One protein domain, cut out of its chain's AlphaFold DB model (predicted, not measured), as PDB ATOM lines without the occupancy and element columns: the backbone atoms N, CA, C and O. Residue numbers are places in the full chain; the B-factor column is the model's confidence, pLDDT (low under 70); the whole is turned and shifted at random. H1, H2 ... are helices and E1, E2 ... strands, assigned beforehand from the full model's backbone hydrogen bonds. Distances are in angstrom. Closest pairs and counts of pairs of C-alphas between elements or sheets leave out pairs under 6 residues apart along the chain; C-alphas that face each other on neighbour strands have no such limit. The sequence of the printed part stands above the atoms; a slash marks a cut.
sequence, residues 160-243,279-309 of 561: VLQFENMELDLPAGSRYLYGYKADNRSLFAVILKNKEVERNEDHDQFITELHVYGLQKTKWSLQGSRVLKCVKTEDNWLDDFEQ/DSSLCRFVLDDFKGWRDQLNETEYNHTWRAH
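This is residues 160 to 243 and 279 to 309 of the 561 residues of an uncharacterized protein of Ramazzottius varieornatus (UniProt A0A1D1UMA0). The main body is one long, strongly twisted sheet in which E3, E4, E5 and E6 run side by side, and the long strand E6 continues past E5 to pair with E7 on one side and E9 on the other. E1 and E2 make a small separate hairpin that comes near the sheet at Met 166, and E8 passes close to E6 and E9. The printed part has 115 residues with nine named strands and one named helix; along the chain, eight strands come first, then H1, then E9; the class is mostly strand, and in the branched sheet E6 and E9 are parallel while its other neighbour pairs are antiparallel. It is only just compact, close to loose, with a radius of gyration of the C-alphas of 15.5 A, and only just elongated, with spans of 48 by 32 by 29 A.

E1, residues 160 to 163, and E2, residues 166 to 169, form an antiparallel hairpin, with N 166 and O 163 2.8 A apart. The closest C-alphas of E2 and E6, residues 219 to 234, are those of Met 166 and Trp 220, 7.2 A apart. E3, residues 175 to 183, E4, residues 186 to 194, E5, residues 206 to 216, E6 and E7, residues 237 to 241, form a meander, each strand the antiparallel neighbour of the one before. Within hydrogen-bond range are N 180 and O 188 at 2.8 A, N 189 and O 211 at 2.8 A, N 210 and O 226 at 2.8 A, and N 241 and O 230 at 2.9 A. E5 and E7 lie on one side of E6, and E9, residues 305 to 309, lies on the other side, parallel to E6 at 43 degrees, with N 306 and O 227 2.8 A apart. E8, residues 279 to 286, pairs with no named strand; its closest C-alpha to E9 is that of Cys 283, 5.9 A from Ala 308. H1, residues 290 to 296, is only just not on the branched sheet, with 4 pairs of C-alphas within 10 A. In H1, 1 of 3 O i to N i+4 pairs and 3 of 4 O i to N i+3 pairs are within hydrogen-bond range.

E1 begins at C-alpha 160 (28.791, -9.601, -3.954). E3 is 23.5 A long, E4 25.1 A, E5 30.3 A and E8 23.5 A. E6, 44.5 A, ends at C-alpha 234 (-0.766, -26.588, 18.116). E9, 12.9 A, ends at C-alpha 309 (0.971, -18.488, 11.140).

The C-alphas farthest apart are those of Thr 218 and Asp 235, 50.0 A. Residues 244 to 278 are not printed, and C-alphas 243 and 279 are 11.1 A apart across this cut. The link from E4 to E5 is long, with 11 residues. The mean pLDDT of the printed part is 81.1; residues 160 to 166, 197 to 201, 235 and 289 to 303 are under 70.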
ATOM      1  N   VAL A 160      29.587 -10.583  -3.223       43.12
ATOM      2  CA  VAL A 160      28.791  -9.601  -3.954       43.12
ATOM      3  C   VAL A 160      27.727 -10.327  -4.771       43.12
ATOM      4  O   VAL A 160      28.040 -11.121  -5.656       43.12
ATOM      5  N   LEU A 161      26.458 -10.041  -4.492       53.47
ATOM      6  CA  LEU A 161      25.355 -10.416  -5.374       53.47
ATOM      7  C   LEU A 161      25.077  -9.268  -6.324       53.47
ATOM      8  O   LEU A 161      24.878  -8.151  -5.856       53.47
ATOM      9  N   GLN A 162      25.035  -9.562  -7.624       51.44
ATOM     10  CA  GLN A 162      24.636  -8.607  -8.649       51.44
ATOM     11  C   GLN A 162      23.179  -8.841  -9.042       51.44
ATOM     12  O   GLN A 162      22.857  -9.800  -9.742       51.44
ATOM     13  N   PHE A 163      22.299  -7.943  -8.608       54.12
ATOM     14  CA  PHE A 163      20.912  -7.885  -9.069       54.12
ATOM     15  C   PHE A 163      20.706  -6.560  -9.803       54.12
ATOM     16  O   PHE A 163      20.825  -5.511  -9.186       54.12
ATOM     17  N   GLU A 164      20.462  -6.573 -11.118       57.72
ATOM     18  CA  GLU A 164      20.286  -5.340 -11.916       57.72
ATOM     19  C   GLU A 164      21.390  -4.269 -11.684       57.72
ATOM     20  O   GLU A 164      21.105  -3.077 -11.588       57.72
ATOM     21  N   ASN A 165      22.663  -4.681 -11.587       61.19
ATOM     22  CA  ASN A 165      23.820  -3.822 -11.245       61.19
ATOM     23  C   ASN A 165      23.860  -3.293  -9.799       61.19
ATOM     24  O   ASN A 165      24.606  -2.361  -9.499       61.19
ATOM     25  N   MET A 166      23.077  -3.863  -8.890       64.69
ATOM     26  CA  MET A 166      23.195  -3.607  -7.460       64.69
ATOM     27  C   MET A 166      24.204  -4.576  -6.855       64.69
ATOM     28  O   MET A 166      24.018  -5.779  -6.989       64.69
ATOM     29  N   GLU A 167      25.222  -4.059  -6.167       74.56
ATOM     30  CA  GLU A 167      26.051  -4.838  -5.246       74.56
ATOM     31  C   GLU A 167      25.427  -4.758  -3.850       74.56
ATOM     32  O   GLU A 167      25.308  -3.679  -3.261       74.56
ATOM     33  N   LEU A 168      24.956  -5.896  -3.347       76.81
ATOM     34  CA  LEU A 168      24.462  -6.025  -1.979       76.81
ATOM     35  C   LEU A 168      25.617  -6.436  -1.064       76.81
ATOM     36  O   LEU A 168      26.055  -7.585  -1.110       76.81
ATOM     37  N   ASP A 169      26.069  -5.522  -0.206       77.50
ATOM     38  CA  ASP A 169      26.973  -5.864   0.892       77.50
ATOM     39  C   ASP A 169      26.193  -6.645   1.956       77.50
ATOM     40  O   ASP A 169      25.417  -6.089   2.741       77.50
ATOM     41  N   LEU A 170      26.363  -7.965   1.949       81.38
ATOM     42  CA  LEU A 170      25.817  -8.835   2.981       81.38
ATOM     43  C   LEU A 170      26.739  -8.833   4.207       81.38
ATOM     44  O   LEU A 170      27.959  -8.903   4.043       81.38
ATOM     45  N   PRO A 171      26.192  -8.823   5.437       80.25
ATOM     46  CA  PRO A 171      26.999  -9.028   6.634       80.25
ATOM     47  C   PRO A 171      27.761 -10.359   6.560       80.25
ATOM     48  O   PRO A 171      27.263 -11.341   5.997       80.25
ATOM     49  N   ALA A 172      28.953 -10.415   7.156       83.50
ATOM     50  CA  ALA A 172      29.728 -11.649   7.240       83.50
ATOM     51  C   ALA A 172      28.882 -12.783   7.853       83.50
ATOM     52  O   ALA A 172      28.052 -12.555   8.727       83.50
ATOM     53  N   GLY A 173      29.029 -14.005   7.335       85.56
ATOM     54  CA  GLY A 173      28.227 -15.153   7.777       85.56
ATOM     55  C   GLY A 173      26.775 -15.174   7.278       85.56
ATOM     56  O   GLY A 173      26.067 -16.147   7.536       85.56
ATOM     57  N   SER A 174      26.328 -14.166   6.522       89.69
ATOM     58  CA  SER A 174      24.987 -14.153   5.930       89.69
ATOM     59  C   SER A 174      24.926 -14.931   4.611       89.69
ATOM     60  O   SER A 174      25.883 -14.976   3.827       89.69
ATOM     61  N   ARG A 175      23.769 -15.533   4.338       91.25
ATOM     62  CA  ARG A 175      23.423 -16.189   3.074       91.25
ATOM     63  C   ARG A 175      22.174 -15.530   2.509       91.25
ATOM     64  O   ARG A 175      21.173 -15.380   3.198       91.25
ATOM     65  N   TYR A 176      22.231 -15.140   1.248       92.75
ATOM     66  CA  TYR A 176      21.056 -14.660   0.538       92.75
ATOM     67  C   TYR A 176      20.242 -15.843   0.039       92.75
ATOM     68  O   TYR A 176      20.791 -16.733  -0.610       92.75
ATOM     69  N   LEU A 177      18.949 -15.838   0.343       92.38
ATOM     70  CA  LEU A 177      18.044 -16.913  -0.039       92.38
ATOM     71  C   LEU A 177      17.231 -16.550  -1.281       92.38
ATOM     72  O   LEU A 177      17.094 -17.352  -2.200       92.38
ATOM     73  N   TYR A 178      16.666 -15.345  -1.299       94.88
ATOM     74  CA  TYR A 178      15.733 -14.916  -2.334       94.88
ATOM     75  C   TYR A 178      15.654 -13.394  -2.388       94.88
ATOM     76  O   TYR A 178      15.831 -12.730  -1.367       94.88
ATOM     77  N   GLY A 179      15.312 -12.843  -3.550       93.56
ATOM     78  CA  GLY A 179      14.960 -11.437  -3.653       93.56
ATOM     79  C   GLY A 179      13.879 -11.181  -4.679       93.56
ATOM     80  O   GLY A 179      13.692 -11.935  -5.631       93.56
ATOM     81  N   TYR A 180      13.138 -10.112  -4.428       92.94
ATOM     82  CA  TYR A 180      11.944  -9.753  -5.158       92.94
ATOM     83  C   TYR A 180      11.839  -8.245  -5.287       92.94
ATOM     84  O   TYR A 180      11.833  -7.515  -4.296       92.94
ATOM     85  N   LYS A 181      11.726  -7.782  -6.524       92.19
ATOM     86  CA  LYS A 181      11.467  -6.385  -6.839       92.19
ATOM     87  C   LYS A 181       9.954  -6.198  -6.919       92.19
ATOM     88  O   LYS A 181       9.330  -6.655  -7.869       92.19
ATOM     89  N   ALA A 182       9.364  -5.591  -5.891       86.12
ATOM     90  CA  ALA A 182       7.910  -5.411  -5.828       86.12
ATOM     91  C   ALA A 182       7.433  -4.251  -6.708       86.12
ATOM     92  O   ALA A 182       6.342  -4.287  -7.272       86.12
ATOM     93  N   ASP A 183       8.254  -3.209  -6.810       85.50
ATOM     94  CA  ASP A 183       8.035  -2.068  -7.684       85.50
ATOM     95  C   ASP A 183       9.387  -1.498  -8.146       85.50
ATOM     96  O   ASP A 183      10.461  -1.984  -7.786       85.50
ATOM     97  N   ASN A 184       9.360  -0.427  -8.937       84.75
ATOM     98  CA  ASN A 184      10.576   0.217  -9.444       84.75
ATOM     99  C   ASN A 184      11.468   0.842  -8.354       84.75
ATOM    100  O   ASN A 184      12.510   1.410  -8.680       84.75
ATOM    101  N   ARG A 185      11.056   0.814  -7.084       83.19
ATOM    102  CA  ARG A 185      11.729   1.500  -5.978       83.19
ATOM    103  C   ARG A 185      11.971   0.626  -4.758       83.19
ATOM    104  O   ARG A 185      12.646   1.104  -3.850       83.19
ATOM    105  N   SER A 186      11.463  -0.599  -4.730       84.81
ATOM    106  CA  SER A 186      11.455  -1.451  -3.547       84.81
ATOM    107  C   SER A 186      11.929  -2.848  -3.912       84.81
ATOM    108  O   SER A 186      11.311  -3.548  -4.720       84.81
ATOM    109  N   LEU A 187      13.028  -3.252  -3.285       87.56
ATOM    110  CA  LEU A 187      13.600  -4.584  -3.386       87.56
ATOM    111  C   LEU A 187      13.536  -5.242  -2.009       87.56
ATOM    112  O   LEU A 187      14.041  -4.708  -1.023       87.56
ATOM    113  N   PHE A 188      12.931  -6.415  -1.961       86.88
ATOM    114  CA  PHE A 188      12.871  -7.271  -0.791       86.88
ATOM    115  C   PHE A 188      13.929  -8.357  -0.940       86.88
ATOM    116  O   PHE A 188      14.022  -8.971  -1.999       86.88
ATOM    117  N   ALA A 189      14.710  -8.604   0.105       88.94
ATOM    118  CA  ALA A 189      15.694  -9.676   0.142       88.94
ATOM    119  C   ALA A 189      15.498 -10.508   1.408       88.94
ATOM    120  O   ALA A 189      15.462  -9.968   2.511       88.94
ATOM    121  N   VAL A 190      15.384 -11.822   1.246       89.81
ATOM    122  CA  VAL A 190      15.353 -12.778   2.352       89.81
ATOM    123  C   VAL A 190      16.779 -13.241   2.601       89.81
ATOM    124  O   VAL A 190      17.424 -13.810   1.715       89.81
ATOM    125  N   ILE A 191      17.278 -12.964   3.799       89.56
ATOM    126  CA  ILE A 191      18.659 -13.213   4.200       89.56
ATOM    127  C   ILE A 191      18.645 -14.108   5.427       89.56
ATOM    128  O   ILE A 191      17.979 -13.821   6.416       89.56
ATOM    129  N   LEU A 192      19.418 -15.181   5.365       90.38
ATOM    130  CA  LEU A 192      19.694 -16.043   6.496       90.38
ATOM    131  C   LEU A 192      21.001 -15.588   7.145       90.38
ATOM    132  O   LEU A 192      22.044 -15.594   6.490       90.38
ATOM    133  N   LYS A 193      20.967 -15.186   8.412       90.75
ATOM    134  CA  LYS A 193      22.156 -14.770   9.167       90.75
ATOM    135  C   LYS A 193      22.491 -15.812  10.221       90.75
ATOM    136  O   LYS A 193      21.583 -16.344  10.853       90.75
ATOM    137  N   ASN A 194      23.780 -16.084  10.422       88.06
ATOM    138  CA  ASN A 194      24.201 -16.772  11.636       88.06
ATOM    139  C   ASN A 194      23.998 -15.799  12.802       88.06
ATOM    140  O   ASN A 194      24.440 -14.648  12.738       88.06
ATOM    141  N   LYS A 195      23.276 -16.232  13.825       84.50
ATOM    142  CA  LYS A 195      23.152 -15.490  15.068       84.50
ATOM    143  C   LYS A 195      24.525 -15.558  15.713       84.50
ATOM    144  O   LYS A 195      25.022 -16.643  15.990       84.50
ATOM    145  N   GLU A 196      25.160 -14.411  15.920       75.69
ATOM    146  CA  GLU A 196      26.367 -14.352  16.739       75.69
ATOM    147  C   GLU A 196      25.955 -14.704  18.172       75.69
ATOM    148  O   GLU A 196      25.562 -13.845  18.958       75.69
ATOM    149  N   VAL A 197      25.928 -15.999  18.484       68.25
ATOM    150  CA  VAL A 197      25.633 -16.468  19.830       68.25
ATOM    151  C   VAL A 197      26.857 -16.156  20.684       68.25
ATOM    152  O   VAL A 197      27.990 -16.468  20.311       68.25
ATOM    153  N   GLU A 198      26.639 -15.496  21.819       61.09
ATOM    154  CA  GLU A 198      27.676 -15.172  22.798       61.09
ATOM    155  C   GLU A 198      28.326 -16.459  23.342       61.09
ATOM    156  O   GLU A 198      27.890 -16.999  24.349       61.09
ATOM    157  N   ARG A 199      29.358 -16.957  22.643       60.38
ATOM    158  CA  ARG A 199      30.407 -17.958  22.976       60.38
ATOM    159  C   ARG A 199      30.089 -19.249  23.753       60.38
ATOM    160  O   ARG A 199      30.995 -20.071  23.836       60.38
ATOM    161  N   ASN A 200      28.893 -19.474  24.283       66.88
ATOM    162  CA  ASN A 200      28.640 -20.552  25.246       66.88
ATOM    163  C   ASN A 200      27.595 -21.591  24.805       66.88
ATOM    164  O   ASN A 200      27.353 -22.525  25.564       66.88
ATOM    165  N   GLU A 201      26.998 -21.483  23.614       67.38
ATOM    166  CA  GLU A 201      26.105 -22.523  23.078       67.38
ATOM    167  C   GLU A 201      26.725 -23.149  21.820       67.38
ATOM    168  O   GLU A 201      27.007 -22.455  20.846       67.38
ATOM    169  N   ASP A 202      26.939 -24.468  21.837       71.62
ATOM    170  CA  ASP A 202      27.637 -25.252  20.798       71.62
ATOM    171  C   ASP A 202      26.834 -25.443  19.487       71.62
ATOM    172  O   ASP A 202      27.114 -26.349  18.694       71.62
ATOM    173  N   HIS A 203      25.803 -24.637  19.239       76.50
ATOM    174  CA  HIS A 203      24.912 -24.811  18.091       76.50
ATOM    175  C   HIS A 203      24.780 -23.517  17.288       76.50
ATOM    176  O   HIS A 203      24.350 -22.491  17.812       76.50
ATOM    177  N   ASP A 204      25.122 -23.591  15.997       79.69
ATOM    178  CA  ASP A 204      24.875 -22.520  15.031       79.69
ATOM    179  C   ASP A 204      23.366 -22.240  14.964       79.69
ATOM    180  O   ASP A 204      22.587 -23.051  14.458       79.69
ATOM    181  N   GLN A 205      22.941 -21.090  15.490       85.62
ATOM    182  CA  GLN A 205      21.556 -20.631  15.397       85.62
ATOM    183  C   GLN A 205      21.425 -19.712  14.187       85.62
ATOM    184  O   GLN A 205      22.163 -18.742  14.055       85.62
ATOM    185  N   PHE A 206      20.460 -19.971  13.309       90.31
ATOM    186  CA  PHE A 206      20.209 -19.113  12.153       90.31
ATOM    187  C   PHE A 206      18.953 -18.274  12.351       90.31
ATOM    188  O   PHE A 206      17.919 -18.777  12.782       90.31
ATOM    189  N   ILE A 207      19.027 -16.999  11.973       92.81
ATOM    190  CA  ILE A 207      17.883 -16.086  11.948       92.81
ATOM    191  C   ILE A 207      17.569 -15.741  10.496       92.81
ATOM    192  O   ILE A 207      18.455 -15.381   9.719       92.81
ATOM    193  N   THR A 208      16.291 -15.809  10.137       95.19
ATOM    194  CA  THR A 208      15.805 -15.324   8.844       95.19
ATOM    195  C   THR A 208      15.373 -13.870   8.962       95.19
ATOM    196  O   THR A 208      14.474 -13.548   9.735       95.19
ATOM    197  N   GLU A 209      15.957 -12.987   8.160       95.06
ATOM    198  CA  GLU A 209      15.562 -11.586   8.060       95.06
ATOM    199  C   GLU A 209      15.030 -11.236   6.668       95.06
ATOM    200  O   GLU A 209      15.573 -11.643   5.642       95.06
ATOM    201  N   LEU A 210      13.988 -10.410   6.635       94.50
ATOM    202  CA  LEU A 210      13.549  -9.691   5.450       94.50
ATOM    203  C   LEU A 210      14.184  -8.304   5.457       94.50
ATOM    204  O   LEU A 210      13.826  -7.456   6.275       94.50
ATOM    205  N   HIS A 211      15.110  -8.073   4.540       93.44
ATOM    206  CA  HIS A 211      15.675  -6.760   4.268       93.44
ATOM    207  C   HIS A 211      14.866  -6.056   3.188       93.44
ATOM    208  O   HIS A 211      14.504  -6.661   2.175       93.44
ATOM    209  N   VAL A 212      14.634  -4.759   3.375       91.44
ATOM    210  CA  VAL A 212      13.957  -3.928   2.380       91.44
ATOM    211  C   VAL A 212      14.857  -2.796   1.953       91.44
ATOM    212  O   VAL A 212      15.271  -1.964   2.759       91.44
ATOM    213  N   TYR A 213      15.143  -2.768   0.663       91.12
ATOM    214  CA  TYR A 213      15.960  -1.763   0.018       91.12
ATOM    215  C   TYR A 213      15.066  -0.818  -0.769       91.12
ATOM    216  O   TYR A 213      14.200  -1.238  -1.534       91.12
ATOM    217  N   GLY A 214      15.296   0.472  -0.567       90.19
ATOM    218  CA  GLY A 214      14.633   1.550  -1.279       90.19
ATOM    219  C   GLY A 214      15.595   2.179  -2.274       90.19
ATOM    220  O   GLY A 214      16.746   2.451  -1.924       90.19
ATOM    221  N   LEU A 215      15.138   2.442  -3.496       89.12
ATOM    222  CA  LEU A 215      15.912   3.203  -4.471       89.12
ATOM    223  C   LEU A 215      15.838   4.696  -4.127       89.12
ATOM    224  O   LEU A 215      14.805   5.344  -4.324       89.12
ATOM    225  N   GLN A 216      16.941   5.259  -3.635       88.12
ATOM    226  CA  GLN A 216      17.070   6.691  -3.372       88.12
ATOM    227  C   GLN A 216      17.972   7.331  -4.431       88.12
ATOM    228  O   GLN A 216      19.177   7.078  -4.491       88.12
ATOM    229  N   LYS A 217      17.377   8.188  -5.273       88.56
ATOM    230  CA  LYS A 217      17.994   8.784  -6.475       88.56
ATOM    231  C   LYS A 217      18.414   7.712  -7.490       88.56
ATOM    232  O   LYS A 217      17.671   7.442  -8.422       88.56
ATOM    233  N   THR A 218      19.579   7.104  -7.286       86.38
ATOM    234  CA  THR A 218      20.197   6.089  -8.157       86.38
ATOM    235  C   THR A 218      20.886   4.974  -7.374       86.38
ATOM    236  O   THR A 218      21.422   4.051  -7.980       86.38
ATOM    237  N   LYS A 219      20.895   5.048  -6.037       87.81
ATOM    238  CA  LYS A 219      21.528   4.051  -5.180       87.81
ATOM    239  C   LYS A 219      20.460   3.365  -4.345       87.81
ATOM    240  O   LYS A 219      19.613   4.014  -3.733       87.81
ATOM    241  N   TRP A 220      20.507   2.046  -4.337       87.00
ATOM    242  CA  TRP A 220      19.709   1.244  -3.430       87.00
ATOM    243  C   TRP A 220      20.299   1.333  -2.024       87.00
ATOM    244  O   TRP A 220      21.503   1.149  -1.837       87.00
ATOM    245  N   SER A 221      19.465   1.628  -1.032       89.75
ATOM    246  CA  SER A 221      19.876   1.673   0.371       89.75
ATOM    247  C   SER A 221      18.904   0.892   1.242       89.75
ATOM    248  O   SER A 221      17.691   0.931   1.015       89.75
ATOM    249  N   LEU A 222      19.440   0.181   2.238       90.94
ATOM    250  CA  LEU A 222      18.644  -0.550   3.221       90.94
ATOM    251  C   LEU A 222      17.764   0.449   3.983       90.94
ATOM    252  O   LEU A 222      18.274   1.376   4.603       90.94
ATOM    253  N   GLN A 223      16.450   0.277   3.889       89.62
ATOM    254  CA  GLN A 223      15.460   1.089   4.601       89.62
ATOM    255  C   GLN A 223      15.097   0.461   5.947       89.62
ATOM    256  O   GLN A 223      14.732   1.170   6.875       89.62
ATOM    257  N   GLY A 224      15.204  -0.864   6.057       89.12
ATOM    258  CA  GLY A 224      14.999  -1.580   7.308       89.12
ATOM    259  C   GLY A 224      15.105  -3.090   7.133       89.12
ATOM    260  O   GLY A 224      15.124  -3.598   6.007       89.12
ATOM    261  N   SER A 225      15.157  -3.801   8.255       91.25
ATOM    262  CA  SER A 225      15.049  -5.256   8.297       91.25
ATOM    263  C   SER A 225      14.087  -5.720   9.392       91.25
ATOM    264  O   SER A 225      13.811  -5.001  10.360       91.25
ATOM    265  N   ARG A 226      13.519  -6.914   9.208       90.69
ATOM    266  CA  ARG A 226      12.660  -7.590  10.189       90.69
ATOM    267  C   ARG A 226      13.020  -9.061  10.256       90.69
ATOM    268  O   ARG A 226      13.225  -9.681   9.218       90.69
ATOM    269  N   VAL A 227      13.026  -9.620  11.457       92.94
ATOM    270  CA  VAL A 227      13.150 -11.065  11.651       92.94
ATOM    271  C   VAL A 227      11.834 -11.712  11.242       92.94
ATOM    272  O   VAL A 227      10.781 -11.327  11.747       92.94
ATOM    273  N   LEU A 228      11.875 -12.669  10.322       94.12
ATOM    274  CA  LEU A 228      10.712 -13.465   9.956       94.12
ATOM    275  C   LEU A 228      10.638 -14.685  10.871       94.12
ATOM    276  O   LEU A 228      11.618 -15.415  11.003       94.12
ATOM    277  N   LYS A 229       9.467 -14.922  11.464       93.69
ATOM    278  CA  LYS A 229       9.181 -16.145  12.216       93.69
ATOM    279  C   LYS A 229       7.912 -16.800  11.707       93.69
ATOM    280  O   LYS A 229       6.898 -16.127  11.496       93.69
ATOM    281  N   CYS A 230       7.976 -18.110  11.533       94.06
ATOM    282  CA  CYS A 230       6.817 -18.933  11.236       94.06
ATOM    283  C   CYS A 230       6.399 -19.655  12.511       94.06
ATOM    284  O   CYS A 230       7.231 -20.293  13.149       94.06
ATOM    285  N   VAL A 231       5.137 -19.496  12.900       92.88
ATOM    286  CA  VAL A 231       4.628 -19.964  14.189       92.88
ATOM    287  C   VAL A 231       3.655 -21.111  13.978       92.88
ATOM    288  O   VAL A 231       2.630 -20.948  13.297       92.88
ATOM    289  N   LYS A 232       3.952 -22.242  14.620       88.62
ATOM    290  CA  LYS A 232       3.031 -23.367  14.748       88.62
ATOM    291  C   LYS A 232       2.005 -23.080  15.827       88.62
ATOM    292  O   LYS A 232       2.360 -22.649  16.918       88.62
ATOM    293  N   THR A 233       0.726 -23.297  15.531       79.06
ATOM    294  CA  THR A 233      -0.350 -23.121  16.520       79.06
ATOM    295  C   THR A 233      -0.961 -24.485  16.832       79.06
ATOM    296  O   THR A 233      -2.041 -24.808  16.349       79.06
ATOM    297  N   GLU A 234      -0.252 -25.308  17.606       79.56
ATOM    298  CA  GLU A 234      -0.766 -26.588  18.116       79.56
ATOM    299  C   GLU A 234      -0.841 -26.551  19.649       79.56
ATOM    300  O   GLU A 234       0.118 -26.184  20.320       79.56
ATOM    301  N   ASP A 235      -2.003 -26.916  20.202       66.19
ATOM    302  CA  ASP A 235      -2.198 -27.348  21.595       66.19
ATOM    303  C   ASP A 235      -1.425 -26.562  22.682       66.19
ATOM    304  O   ASP A 235      -0.817 -27.145  23.578       66.19
ATOM    305  N   ASN A 236      -1.495 -25.224  22.633       72.50
ATOM    306  CA  ASN A 236      -0.880 -24.263  23.570       72.50
ATOM    307  C   ASN A 236       0.658 -24.176  23.576       72.50
ATOM    308  O   ASN A 236       1.197 -23.403  24.374       72.50
ATOM    309  N   TRP A 237       1.366 -24.886  22.696       74.38
ATOM    310  CA  TRP A 237       2.815 -24.741  22.542       74.38
ATOM    311  C   TRP A 237       3.133 -23.899  21.309       74.38
ATOM    312  O   TRP A 237       2.547 -24.075  20.241       74.38
ATOM    313  N   LEU A 238       4.036 -22.937  21.488       78.94
ATOM    314  CA  LEU A 238       4.479 -22.047  20.426       78.94
ATOM    315  C   LEU A 238       5.830 -22.554  19.912       78.94
ATOM    316  O   LEU A 238       6.870 -22.197  20.464       78.94
ATOM    317  N   ASP A 239       5.798 -23.410  18.893       82.06
ATOM    318  CA  ASP A 239       7.016 -23.810  18.189       82.06
ATOM    319  C   ASP A 239       7.320 -22.776  17.095       82.06
ATOM    320  O   ASP A 239       6.490 -22.498  16.219       82.06
ATOM    321  N   ASP A 240       8.517 -22.194  17.165       84.25
ATOM    322  CA  ASP A 240       9.028 -21.236  16.187       84.25
ATOM    323  C   ASP A 240       9.899 -21.977  15.156       84.25
ATOM    324  O   ASP A 240      10.895 -22.614  15.505       84.25
ATOM    325  N   PHE A 241       9.578 -21.846  13.866       83.94
ATOM    326  CA  PHE A 241      10.504 -22.219  12.797       83.94
ATOM    327  C   PHE A 241      11.380 -21.005  12.449       83.94
ATOM    328  O   PHE A 241      10.863 -19.957  12.042       83.94
ATOM    329  N   GLU A 242      12.702 -21.132  12.600       81.81
ATOM    330  CA  GLU A 242      13.626 -19.985  12.518       81.81
ATOM    331  C   GLU A 242      14.456 -19.936  11.221       81.81
ATOM    332  O   GLU A 242      14.770 -18.849  10.721       81.81
ATOM    333  N   GLN A 243      14.760 -21.092  10.618       93.31
ATOM    334  CA  GLN A 243      15.644 -21.183   9.455       93.31
ATOM    335  C   GLN A 243      14.858 -21.295   8.146       93.31
ATOM    336  O   GLN A 243      14.320 -22.352   7.825       93.31
ATOM    337  N   ASP A 279      11.219 -31.282  10.269       92.75
ATOM    338  CA  ASP A 279       9.935 -30.733   9.813       92.75
ATOM    339  C   ASP A 279      10.159 -29.410   9.071       92.75
ATOM    340  O   ASP A 279      11.091 -28.651   9.364       92.75
ATOM    341  N   SER A 280       9.304 -29.122   8.093       94.50
ATOM    342  CA  SER A 280       9.230 -27.799   7.469       94.50
ATOM    343  C   SER A 280       7.833 -27.223   7.545       94.50
ATOM    344  O   SER A 280       6.846 -27.950   7.609       94.50
ATOM    345  N   SER A 281       7.739 -25.904   7.471       95.00
ATOM    346  CA  SER A 281       6.473 -25.188   7.452       95.00
ATOM    347  C   SER A 281       6.500 -24.064   6.429       95.00
ATOM    348  O   SER A 281       7.489 -23.345   6.301       95.00
ATOM    349  N   LEU A 282       5.420 -23.925   5.665       95.81
ATOM    350  CA  LEU A 282       5.211 -22.820   4.738       95.81
ATOM    351  C   LEU A 282       4.432 -21.717   5.444       95.81
ATOM    352  O   LEU A 282       3.293 -21.928   5.854       95.81
ATOM    353  N   CYS A 283       5.010 -20.525   5.500       95.12
ATOM    354  CA  CYS A 283       4.378 -19.333   6.041       95.12
ATOM    355  C   CYS A 283       4.159 -18.265   4.970       95.12
ATOM    356  O   CYS A 283       4.861 -18.212   3.955       95.12
ATOM    357  N   ARG A 284       3.183 -17.389   5.222       93.69
ATOM    358  CA  ARG A 284       2.760 -16.319   4.314       93.69
ATOM    359  C   ARG A 284       2.837 -14.956   4.980       93.69
ATOM    360  O   ARG A 284       2.220 -14.730   6.015       93.69
ATOM    361  N   PHE A 285       3.511 -14.030   4.309       92.38
ATOM    362  CA  PHE A 285       3.708 -12.649   4.731       92.38
ATOM    363  C   PHE A 285       3.160 -11.711   3.652       92.38
ATOM    364  O   PHE A 285       3.539 -11.805   2.485       92.38
ATOM    365  N   VAL A 286       2.245 -10.812   4.010       90.50
ATOM    366  CA  VAL A 286       1.659  -9.847   3.065       90.50
ATOM    367  C   VAL A 286       2.559  -8.613   2.991       90.50
ATOM    368  O   VAL A 286       2.633  -7.839   3.938       90.50
ATOM    369  N   LEU A 287       3.253  -8.422   1.868       88.31
ATOM    370  CA  LEU A 287       4.198  -7.317   1.651       88.31
ATOM    371  C   LEU A 287       3.516  -5.972   1.362       88.31
ATOM    372  O   LEU A 287       4.191  -4.953   1.315       88.31
ATOM    373  N   ASP A 288       2.203  -5.930   1.151       81.38
ATOM    374  CA  ASP A 288       1.488  -4.669   0.903       81.38
ATOM    375  C   ASP A 288       1.062  -3.956   2.198       81.38
ATOM    376  O   ASP A 288       0.963  -2.724   2.218       81.38
ATOM    377  N   ASP A 289       0.954  -4.688   3.313       66.94
ATOM    378  CA  ASP A 289       0.793  -4.117   4.665       66.94
ATOM    379  C   ASP A 289       2.015  -3.278   5.087       66.94
ATOM    380  O   ASP A 289       2.006  -2.525   6.062       66.94
ATOM    381  N   PHE A 290       3.073  -3.332   4.282       64.06
ATOM    382  CA  PHE A 290       4.326  -2.618   4.462       64.06
ATOM    383  C   PHE A 290       4.210  -1.095   4.284       64.06
ATOM    384  O   PHE A 290       5.151  -0.357   4.583       64.06
ATOM    385  N   LYS A 291       3.059  -0.566   3.850       63.50
ATOM    386  CA  LYS A 291       2.810   0.881   3.959       63.50
ATOM    387  C   LYS A 291       2.699   1.331   5.418       63.50
ATOM    388  O   LYS A 291       3.317   2.333   5.759       63.50
ATOM    389  N   GLY A 292       2.029   0.558   6.278       62.31
ATOM    390  CA  GLY A 292       2.010   0.822   7.725       62.31
ATOM    391  C   GLY A 292       3.377   0.601   8.387       62.31
ATOM    392  O   GLY A 292       3.698   1.227   9.393       62.31
ATOM    393  N   TRP A 293       4.231  -0.230   7.781       63.16
ATOM    394  CA  TRP A 293       5.585  -0.512   8.269       63.16
ATOM    395  C   TRP A 293       6.511   0.706   8.254       63.16
ATOM    396  O   TRP A 293       7.316   0.849   9.171       63.16
ATOM    397  N   ARG A 294       6.412   1.598   7.254       64.12
ATOM    398  CA  ARG A 294       7.264   2.801   7.212       64.12
ATOM    399  C   ARG A 294       6.981   3.719   8.399       64.12
ATOM    400  O   ARG A 294       7.912   4.291   8.953       64.12
ATOM    401  N   ASP A 295       5.717   3.802   8.797       65.88
ATOM    402  CA  ASP A 295       5.294   4.609   9.937       65.88
ATOM    403  C   ASP A 295       5.714   3.941  11.263       65.88
ATOM    404  O   ASP A 295       6.175   4.624  12.175       65.88
ATOM    405  N   GLN A 296       5.688   2.602  11.332       58.59
ATOM    406  CA  GLN A 296       6.101   1.811  12.504       58.59
ATOM    407  C   GLN A 296       7.617   1.627  12.675       58.59
ATOM    408  O   GLN A 296       8.067   1.249  13.753       58.59
ATOM    409  N   LEU A 297       8.439   1.859  11.647       62.34
ATOM    410  CA  LEU A 297       9.902   1.850  11.805       62.34
ATOM    411  C   LEU A 297      10.400   2.960  12.738       62.34
ATOM    412  O   LEU A 297      11.479   2.828  13.311       62.34
ATOM    413  N   ASN A 298       9.623   4.035  12.880       63.59
ATOM    414  CA  ASN A 298       9.947   5.146  13.765       63.59
ATOM    415  C   ASN A 298       9.500   4.899  15.216       63.59
ATOM    416  O   ASN A 298       9.941   5.620  16.109       63.59
ATOM    417  N   GLU A 299       8.654   3.893  15.467       63.50
ATOM    418  CA  GLU A 299       8.276   3.493  16.821       63.50
ATOM    419  C   GLU A 299       9.353   2.566  17.397       63.50
ATOM    420  O   GLU A 299       9.655   1.488  16.883       63.50
ATOM    421  N   THR A 300       9.997   3.048  18.451       50.59
ATOM    422  CA  THR A 300      11.218   2.506  19.041       50.59
ATOM    423  C   THR A 300      11.081   1.063  19.554       50.59
ATOM    424  O   THR A 300      10.231   0.740  20.381       50.59
ATOM    425  N   GLU A 301      12.027   0.234  19.108       55.88
ATOM    426  CA  GLU A 301      12.720  -0.844  19.837       55.88
ATOM    427  C   GLU A 301      12.003  -2.172  20.150       55.88
ATOM    428  O   GLU A 301      12.684  -3.193  20.209       55.88
ATOM    429  N   TYR A 302      10.675  -2.252  20.291       51.56
ATOM    430  CA  TYR A 302      10.119  -3.415  21.013       51.56
ATOM    431  C   TYR A 302       9.520  -4.597  20.246       51.56
ATOM    432  O   TYR A 302       9.166  -5.565  20.907       51.56
ATOM    433  N   ASN A 303       9.467  -4.637  18.909       64.69
ATOM    434  CA  ASN A 303       9.175  -5.903  18.203       64.69
ATOM    435  C   ASN A 303       9.677  -5.906  16.751       64.69
ATOM    436  O   ASN A 303       8.930  -5.685  15.801       64.69
ATOM    437  N   HIS A 304      10.955  -6.234  16.549       82.06
ATOM    438  CA  HIS A 304      11.542  -6.412  15.211       82.06
ATOM    439  C   HIS A 304      11.117  -7.712  14.500       82.06
ATOM    440  O   HIS A 304      11.628  -8.009  13.420       82.06
ATOM    441  N   THR A 305      10.186  -8.473  15.078       89.88
ATOM    442  CA  THR A 305       9.793  -9.794  14.584       89.88
ATOM    443  C   THR A 305       8.449  -9.739  13.868       89.88
ATOM    444  O   THR A 305       7.433  -9.397  14.468       89.88
ATOM    445  N   TRP A 306       8.431 -10.134  12.599       90.81
ATOM    446  CA  TRP A 306       7.214 -10.378  11.840       90.81
ATOM    447  C   TRP A 306       6.848 -11.857  11.949       90.81
ATOM    448  O   TRP A 306       7.532 -12.721  11.402       90.81
ATOM    449  N   ARG A 307       5.773 -12.147  12.685       91.88
ATOM    450  CA  ARG A 307       5.239 -13.502  12.842       91.88
ATOM    451  C   ARG A 307       4.154 -13.770  11.810       91.88
ATOM    452  O   ARG A 307       3.246 -12.955  11.648       91.88
ATOM    453  N   ALA A 308       4.233 -14.920  11.156       91.44
ATOM    454  CA  ALA A 308       3.151 -15.478  10.360       91.44
ATOM    455  C   ALA A 308       2.740 -16.831  10.940       91.44
ATOM    456  O   ALA A 308       3.577 -17.575  11.447       91.44
ATOM    457  N   HIS A 309       1.451 -17.144  10.848       90.75
ATOM    458  CA  HIS A 309       0.971 -18.488  11.140       90.75
ATOM    459  C   HIS A 309       1.321 -19.419   9.983       90.75
ATOM    460  O   HIS A 309       1.263 -19.024   8.811       90.75
TER     461      HIS A 309